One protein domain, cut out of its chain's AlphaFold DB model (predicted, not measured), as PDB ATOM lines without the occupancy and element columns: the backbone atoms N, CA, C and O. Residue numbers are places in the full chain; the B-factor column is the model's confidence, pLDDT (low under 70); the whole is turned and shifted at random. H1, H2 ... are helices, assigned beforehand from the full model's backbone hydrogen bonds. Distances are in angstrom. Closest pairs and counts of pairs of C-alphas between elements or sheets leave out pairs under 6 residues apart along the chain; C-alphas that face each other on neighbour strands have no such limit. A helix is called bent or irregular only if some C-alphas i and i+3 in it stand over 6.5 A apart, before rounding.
ATOM      1  N   ASN A   2     158.598 -13.781  51.981       77.56
ATOM      2  CA  ASN A   2     158.611 -12.389  52.446       77.56
ATOM      3  C   ASN A   2     159.856 -11.660  51.914       77.56
ATOM      4  O   ASN A   2     160.930 -12.261  51.869       77.56
ATOM      5  N   LEU A   3     159.722 -10.379  51.554       78.88
ATOM      6  CA  LEU A   3     160.806  -9.528  51.034       78.88
ATOM      7  C   LEU A   3     162.080  -9.613  51.888       78.88
ATOM      8  O   LEU A   3     163.177  -9.749  51.354       78.88
ATOM      9  N   LEU A   4     161.921  -9.663  53.214       81.38
ATOM     10  CA  LEU A   4     163.012  -9.844  54.177       81.38
ATOM     11  C   LEU A   4     163.851 -11.102  53.921       81.38
ATOM     12  O   LEU A   4     165.059 -11.083  54.127       81.38
ATOM     13  N   ASN A   5     163.238 -12.201  53.478       81.12
ATOM     14  CA  ASN A   5     163.968 -13.432  53.192       81.12
ATOM     15  C   ASN A   5     164.779 -13.299  51.896       81.12
ATOM     16  O   ASN A   5     165.922 -13.735  51.851       81.12
ATOM     17  N   ASN A   6     164.225 -12.651  50.866       83.25
ATOM     18  CA  ASN A   6     164.940 -12.410  49.609       83.25
ATOM     19  C   ASN A   6     166.147 -11.491  49.824       83.25
ATOM     20  O   ASN A   6     167.239 -11.816  49.369       83.25
ATOM     21  N   VAL A   7     165.969 -10.409  50.585       87.50
ATOM     22  CA  VAL A   7     167.060  -9.492  50.940       87.50
ATOM     23  C   VAL A   7     168.163 -10.230  51.696       87.50
ATOM     24  O   VAL A   7     169.323 -10.116  51.325       87.50
ATOM     25  N   LYS A   8     167.815 -11.060  52.692       90.12
ATOM     26  CA  LYS A   8     168.801 -11.867  53.432       90.12
ATOM     27  C   LYS A   8     169.647 -12.751  52.511       90.12
ATOM     28  O   LYS A   8     170.863 -12.772  52.665       90.12
ATOM     29  N   TRP A   9     169.028 -13.453  51.560       88.69
ATOM     30  CA  TRP A   9     169.750 -14.316  50.614       88.69
ATOM     31  C   TRP A   9     170.684 -13.525  49.698       88.69
ATOM     32  O   TRP A   9     171.847 -13.896  49.558       88.69
ATOM     33  N   VAL A  10     170.205 -12.411  49.141       88.12
ATOM     34  CA  VAL A  10     171.010 -11.559  48.254       88.12
ATOM     35  C   VAL A  10     172.182 -10.940  49.013       88.12
ATOM     36  O   VAL A  10     173.315 -11.005  48.542       88.12
ATOM     37  N   SER A  11     171.951 -10.403  50.214       90.88
ATOM     38  CA  SER A  11     173.019  -9.848  51.054       90.88
ATOM     39  C   SER A  11     174.059 -10.902  51.427       90.88
ATOM     40  O   SER A  11     175.253 -10.617  51.404       90.88
ATOM     41  N   PHE A  12     173.623 -12.125  51.735       91.38
ATOM     42  CA  PHE A  12     174.531 -13.220  52.059       91.38
ATOM     43  C   PHE A  12     175.366 -13.664  50.847       91.38
ATOM     44  O   PHE A  12     176.580 -13.809  50.973       91.38
ATOM     45  N   SER A  13     174.752 -13.792  49.662       90.38
ATOM     46  CA  SER A  13     175.474 -14.040  48.401       90.38
ATOM     47  C   SER A  13     176.512 -12.953  48.136       90.38
ATOM     48  O   SER A  13     177.675 -13.249  47.864       90.38
ATOM     49  N   GLN A  14     176.121 -11.686  48.296       91.75
ATOM     50  CA  GLN A  14     177.012 -10.553  48.076       91.75
ATOM     51  C   GLN A  14     178.193 -10.547  49.048       91.75
ATOM     52  O   GLN A  14     179.322 -10.286  48.636       91.75
ATOM     53  N   PHE A  15     177.959 -10.874  50.320       94.31
ATOM     54  CA  PHE A  15     179.031 -11.004  51.302       94.31
ATOM     55  C   PHE A  15     180.034 -12.088  50.893       94.31
ATOM     56  O   PHE A  15     181.235 -11.837  50.880       94.31
ATOM     57  N   ILE A  16     179.551 -13.259  50.466       92.69
ATOM     58  CA  ILE A  16     180.414 -14.359  50.013       92.69
ATOM     59  C   ILE A  16     181.209 -13.970  48.768       92.69
ATOM     60  O   ILE A  16     182.413 -14.205  48.733       92.69
ATOM     61  N   LYS A  17     180.578 -13.329  47.779       91.69
ATOM     62  CA  LYS A  17     181.269 -12.807  46.590       91.69
ATOM     63  C   LYS A  17     182.406 -11.866  46.962       91.69
ATOM     64  O   LYS A  17     183.513 -12.028  46.462       91.69
ATOM     65  N   LEU A  18     182.139 -10.907  47.851       92.75
ATOM     66  CA  LEU A  18     183.141  -9.942  48.303       92.75
ATOM     67  C   LEU A  18     184.281 -10.634  49.048       92.75
ATOM     68  O   LEU A  18     185.440 -10.328  48.784       92.75
ATOM     69  N   CYS A  19     183.977 -11.596  49.923       93.56
ATOM     70  CA  CYS A  19     184.997 -12.404  50.589       93.56
ATOM     71  C   CYS A  19     185.846 -13.184  49.578       93.56
ATOM     72  O   CYS A  19     187.071 -13.113  49.643       93.56
ATOM     73  N   CYS A  20     185.225 -13.880  48.621       90.19
ATOM     74  CA  CYS A  20     185.938 -14.604  47.570       90.19
ATOM     75  C   CYS A  20     186.822 -13.666  46.746       90.19
ATOM     76  O   CYS A  20     187.986 -13.975  46.526       90.19
ATOM     77  N   GLN A  21     186.311 -12.501  46.349       89.00
ATOM     78  CA  GLN A  21     187.070 -11.508  45.595       89.00
ATOM     79  C   GLN A  21     188.266 -10.977  46.394       89.00
ATOM     80  O   GLN A  21     189.368 -10.895  45.856       89.00
ATOM     81  N   PHE A  22     188.079 -10.663  47.679       91.69
ATOM     82  CA  PHE A  22     189.169 -10.242  48.562       91.69
ATOM     83  C   PHE A  22     190.257 -11.311  48.668       91.69
ATOM     84  O   PHE A  22     191.440 -11.001  48.529       91.69
ATOM     85  N   VAL A  23     189.865 -12.570  48.876       90.00
ATOM     86  CA  VAL A  23     190.803 -13.697  48.932       90.00
ATOM     87  C   VAL A  23     191.529 -13.843  47.594       90.00
ATOM     88  O   VAL A  23     192.757 -13.886  47.590       90.00
ATOM     89  N   SER A  24     190.812 -13.827  46.466       86.19
ATOM     90  CA  SER A  24     191.418 -13.871  45.130       86.19
ATOM     91  C   SER A  24     192.465 -12.780  44.954       86.19
ATOM     92  O   SER A  24     193.581 -13.090  44.568       86.19
ATOM     93  N   VAL A  25     192.164 -11.520  45.285       85.44
ATOM     94  CA  VAL A  25     193.125 -10.414  45.131       85.44
ATOM     95  C   VAL A  25     194.371 -10.628  45.992       85.44
ATOM     96  O   VAL A  25     195.485 -10.429  45.513       85.44
ATOM     97  N   ILE A  26     194.220 -11.070  47.243       87.19
ATOM     98  CA  ILE A  26     195.359 -11.294  48.150       87.19
ATOM     99  C   ILE A  26     196.256 -12.430  47.646       87.19
ATOM    100  O   ILE A  26     197.479 -12.315  47.696       87.19
ATOM    101  N   PHE A  27     195.668 -13.526  47.165       83.94
ATOM    102  CA  PHE A  27     196.432 -14.660  46.649       83.94
ATOM    103  C   PHE A  27     197.043 -14.349  45.283       83.94
ATOM    104  O   PHE A  27     198.248 -14.507  45.103       83.94
ATOM    105  N   LEU A  28     196.246 -13.845  44.340       79.38
ATOM    106  CA  LEU A  28     196.700 -13.530  42.988       79.38
ATOM    107  C   LEU A  28     197.779 -12.448  42.997       79.38
ATOM    108  O   LEU A  28     198.772 -12.605  42.307       79.38
ATOM    109  N   SER A  29     197.675 -11.414  43.838       81.38
ATOM    110  CA  SER A  29     198.728 -10.385  43.942       81.38
ATOM    111  C   SER A  29     200.076 -10.911  44.444       81.38
ATOM    112  O   SER A  29     201.099 -10.274  44.209       81.38
ATOM    113  N   ARG A  30     200.097 -12.058  45.135       81.00
ATOM    114  CA  ARG A  30     201.337 -12.714  45.572       81.00
ATOM    115  C   ARG A  30     201.911 -13.674  44.535       81.00
ATOM    116  O   ARG A  30     203.115 -13.900  44.558       81.00
ATOM    117  N   LEU A  31     201.063 -14.275  43.699       76.25
ATOM    118  CA  LEU A  31     201.481 -15.277  42.713       76.25
ATOM    119  C   LEU A  31     201.712 -14.685  41.316       76.25
ATOM    120  O   LEU A  31     202.558 -15.194  40.588       76.25
ATOM    121  N   LEU A  32     200.973 -13.641  40.935       77.69
ATOM    122  CA  LEU A  32     201.072 -13.010  39.621       77.69
ATOM    123  C   LEU A  32     202.116 -11.898  39.621       77.69
ATOM    124  O   LEU A  32     202.264 -11.143  40.585       77.69
ATOM    125  N   LYS A 138     166.599 -16.822  46.216       87.12
ATOM    126  CA  LYS A 138     167.305 -17.915  46.904       87.12
ATOM    127  C   LYS A 138     168.082 -18.808  45.927       87.12
ATOM    128  O   LYS A 138     169.212 -19.177  46.219       87.12
ATOM    129  N   VAL A 139     167.485 -19.141  44.780       88.44
ATOM    130  CA  VAL A 139     168.133 -19.967  43.747       88.44
ATOM    131  C   VAL A 139     169.275 -19.188  43.101       88.44
ATOM    132  O   VAL A 139     170.372 -19.719  42.985       88.44
ATOM    133  N   ILE A 140     169.039 -17.916  42.764       88.25
ATOM    134  CA  ILE A 140     170.066 -17.025  42.205       88.25
ATOM    135  C   ILE A 140     171.252 -16.914  43.166       88.25
ATOM    136  O   ILE A 140     172.380 -17.190  42.780       88.25
ATOM    137  N   SER A 141     170.984 -16.614  44.438       88.31
ATOM    138  CA  SER A 141     172.012 -16.480  45.477       88.31
ATOM    139  C   SER A 141     172.856 -17.747  45.605       88.31
ATOM    140  O   SER A 141     174.075 -17.668  45.699       88.31
ATOM    141  N   PHE A 142     172.227 -18.925  45.555       91.12
ATOM    142  CA  PHE A 142     172.951 -20.192  45.606       91.12
ATOM    143  C   PHE A 142     173.843 -20.408  44.374       91.12
ATOM    144  O   PHE A 142     175.015 -20.736  44.532       91.12
ATOM    145  N   ILE A 143     173.321 -20.171  43.163       89.94
ATOM    146  CA  ILE A 143     174.092 -20.275  41.910       89.94
ATOM    147  C   ILE A 143     175.313 -19.354  41.956       89.94
ATOM    148  O   ILE A 143     176.427 -19.768  41.638       89.94
ATOM    149  N   GLU A 144     175.118 -18.111  42.380       89.38
ATOM    150  CA  GLU A 144     176.177 -17.114  42.454       89.38
ATOM    151  C   GLU A 144     177.247 -17.450  43.495       89.38
ATOM    152  O   GLU A 144     178.440 -17.308  43.220       89.38
ATOM    153  N   MET A 145     176.835 -17.919  44.674       90.69
ATOM    154  CA  MET A 145     177.751 -18.381  45.714       90.69
ATOM    155  C   MET A 145     178.579 -19.568  45.224       90.69
ATOM    156  O   MET A 145     179.803 -19.535  45.325       90.69
ATOM    157  N   SER A 146     177.931 -20.588  44.651       92.00
ATOM    158  CA  SER A 146     178.621 -21.755  44.098       92.00
ATOM    159  C   SER A 146     179.599 -21.352  43.000       92.00
ATOM    160  O   SER A 146     180.746 -21.780  43.034       92.00
ATOM    161  N   THR A 147     179.190 -20.465  42.090       90.12
ATOM    162  CA  THR A 147     180.064 -19.961  41.023       90.12
ATOM    163  C   THR A 147     181.272 -19.231  41.605       90.12
ATOM    164  O   THR A 147     182.394 -19.523  41.221       90.12
ATOM    165  N   SER A 148     181.072 -18.345  42.584       88.62
ATOM    166  CA  SER A 148     182.157 -17.556  43.189       88.62
ATOM    167  C   SER A 148     183.176 -18.433  43.917       88.62
ATOM    168  O   SER A 148     184.381 -18.233  43.782       88.62
ATOM    169  N   VAL A 149     182.696 -19.434  44.659       91.88
ATOM    170  CA  VAL A 149     183.555 -20.391  45.366       91.88
ATOM    171  C   VAL A 149     184.299 -21.283  44.373       91.88
ATOM    172  O   VAL A 149     185.509 -21.451  44.502       91.88
ATOM    173  N   SER A 150     183.621 -21.812  43.353       91.50
ATOM    174  CA  SER A 150     184.260 -22.615  42.305       91.50
ATOM    175  C   SER A 150     185.301 -21.813  41.523       91.50
ATOM    176  O   SER A 150     186.398 -22.314  41.303       91.50
ATOM    177  N   SER A 151     185.002 -20.563  41.160       87.44
ATOM    178  CA  SER A 151     185.947 -19.666  40.490       87.44
ATOM    179  C   SER A 151     187.163 -19.364  41.361       87.44
ATOM    180  O   SER A 151     188.277 -19.410  40.856       87.44
ATOM    181  N   LEU A 152     186.980 -19.120  42.665       87.31
ATOM    182  CA  LEU A 152     188.090 -18.925  43.600       87.31
ATOM    183  C   LEU A 152     188.986 -20.168  43.676       87.31
ATOM    184  O   LEU A 152     190.204 -20.050  43.590       87.31
ATOM    185  N   ILE A 153     188.393 -21.357  43.821       89.38
ATOM    186  CA  ILE A 153     189.145 -22.617  43.894       89.38
ATOM    187  C   ILE A 153     189.924 -22.843  42.595       89.38
ATOM    188  O   ILE A 153     191.119 -23.117  42.648       89.38
ATOM    189  N   LEU A 154     189.275 -22.679  41.437       86.94
ATOM    190  CA  LEU A 154     189.920 -22.832  40.133       86.94
ATOM    191  C   LEU A 154     191.051 -21.819  39.936       86.94
ATOM    192  O   LEU A 154     192.138 -22.216  39.526       86.94
ATOM    193  N   ALA A 155     190.829 -20.550  40.285       83.31
ATOM    194  CA  ALA A 155     191.850 -19.510  40.221       83.31
ATOM    195  C   ALA A 155     193.055 -19.860  41.106       83.31
ATOM    196  O   ALA A 155     194.191 -19.814  40.653       83.31
ATOM    197  N   ILE A 156     192.837 -20.288  42.349       83.62
ATOM    198  CA  ILE A 156     193.933 -20.678  43.242       83.62
ATOM    199  C   ILE A 156     194.682 -21.905  42.688       83.62
ATOM    200  O   ILE A 156     195.910 -21.894  42.622       83.62
ATOM    201  N   CYS A 157     193.970 -22.947  42.245       84.50
ATOM    202  CA  CYS A 157     194.577 -24.157  41.681       84.50
ATOM    203  C   CYS A 157     195.405 -23.880  40.416       84.50
ATOM    204  O   CYS A 157     196.512 -24.407  40.272       84.50
ATOM    205  N   LEU A 158     194.894 -23.045  39.506       79.69
ATOM    206  CA  LEU A 158     195.603 -22.653  38.286       79.69
ATOM    207  C   LEU A 158     196.819 -21.776  38.597       79.69
ATOM    208  O   LEU A 158     197.869 -21.959  37.979       79.69
ATOM    209  N   ALA A 159     196.712 -20.888  39.591       76.56
ATOM    210  CA  ALA A 159     197.817 -20.030  40.003       76.56
ATOM    211  C   ALA A 159     198.980 -20.863  40.564       76.56
ATOM    212  O   ALA A 159     200.130 -20.637  40.195       76.56
ATOM    213  N   PHE A 160     198.690 -21.894  41.369       76.50
ATOM    214  CA  PHE A 160     199.710 -22.838  41.844       76.50
ATOM    215  C   PHE A 160     200.318 -23.702  40.733       76.50
ATOM    216  O   PHE A 160     201.460 -24.133  40.856       76.50
ATOM    217  N   SER A 161     199.584 -23.938  39.643       74.44
ATOM    218  CA  SER A 161     200.057 -24.735  38.504       74.44
ATOM    219  C   SER A 161     200.921 -23.932  37.518       74.44
ATOM    220  O   SER A 161     201.322 -24.469  36.490       74.44
ATOM    221  N   GLY A 162     201.195 -22.650  37.797       66.31
ATOM    222  CA  GLY A 162     201.987 -21.772  36.927       66.31
ATOM    223  C   GLY A 162     201.209 -21.167  35.752       66.31
ATOM    224  O   GLY A 162     201.778 -20.409  34.975       66.31
ATOM    225  N   PHE A 163     199.900 -21.423  35.647       62.47
ATOM    226  CA  PHE A 163     199.015 -20.837  34.630       62.47
ATOM    227  C   PHE A 163     198.427 -19.488  35.077       62.47
ATOM    228  O   PHE A 163     197.323 -19.129  34.673       62.47
ATOM    229  N   GLY A 164     199.171 -18.728  35.895       57.22
ATOM    230  CA  GLY A 164     198.767 -17.426  36.451       57.22
ATOM    231  C   GLY A 164     198.243 -16.430  35.411       57.22
ATOM    232  O   GLY A 164     197.378 -15.619  35.707       57.22
ATOM    233  N   PHE A 165     198.729 -16.553  34.179       53.59
ATOM    234  CA  PHE A 165     198.358 -15.742  33.027       53.59
ATOM    235  C   PHE A 165     196.918 -15.949  32.511       53.59
ATOM    236  O   PHE A 165     196.354 -15.043  31.906       53.59
ATOM    237  N   PHE A 166     196.308 -17.121  32.728       55.66
ATOM    238  CA  PHE A 166     194.974 -17.459  32.195       55.66
ATOM    239  C   PHE A 166     193.827 -17.226  33.193       55.66
ATOM    240  O   PHE A 166     192.700 -17.659  32.939       55.66
ATOM    241  N   ILE A 167     194.123 -16.609  34.338       51.81
ATOM    242  CA  ILE A 167     193.229 -16.479  35.499       51.81
ATOM    243  C   ILE A 167     192.625 -15.095  35.573       51.81
ATOM    244  O   ILE A 167     193.420 -14.133  35.592       51.81
TER     245      ILE A 167
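This is residues 2 to 32 and 138 to 167 of the 167 residues of the protein "Oligosaccharide flippase family protein" of Enterobacteriaceae bacterium 8376wD7 (UniProt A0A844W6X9). Two long helices, H1 and H2, lie side by side and nearly parallel, running the same way and making a slender rod. H1 is the longer, and its first residues reach past the beginning of H2; after H2 a short tail folds back at the other end. The printed part has 61 residues with two named helices, H1 then H2 along the chain, and no named strand, and its class is all helix. The whole is loose, with a radius of gyration of the C-alphas of 13.9 A, and spans 47 by 17 by 11 A.

Begin with H1, residues 3 to 31, the longest helix by residues, and then look at H2, residues 138 to 160. The two touch, with 28 pairs of C-alphas within 8 A. Look at Ser 13 and Ser 141 for the closest C-alphas of the two helices, 5.1 A apart. Their lines stand at a shallow tilt of 7 degrees, they run the same way, and their centres are 10.0 A apart. In the backbone of H2 every O i to N i+4 pair is within hydrogen-bond range, while in H1 24 of 25 are.

Find C-alpha 3 at (160.806, -9.528, 51.034); from there H1 runs 41.9 A to C-alpha 31 at (201.481, -15.277, 42.713). Then find C-alpha 138 at (167.305, -17.915, 46.904), where H2 begins; it runs 33.2 A to C-alpha 160 at (199.710, -22.838, 41.844). Neither helix is bent.

The two C-alphas farthest apart are those of Asn 2 and Gly 162, 47.0 A. Between Leu 32 and Lys 138 you meet the cut: residues 33 to 137 are not printed, and the C-alphas of residues 32 and 138 are 34.9 A apart. The link from H1 to H2 is the link across this cut. The printed part ends at Ile 167, the chain's last residue. In the B-factor column you find a mean pLDDT of 83.8 for the printed part, with residues 162 to 167 under 70.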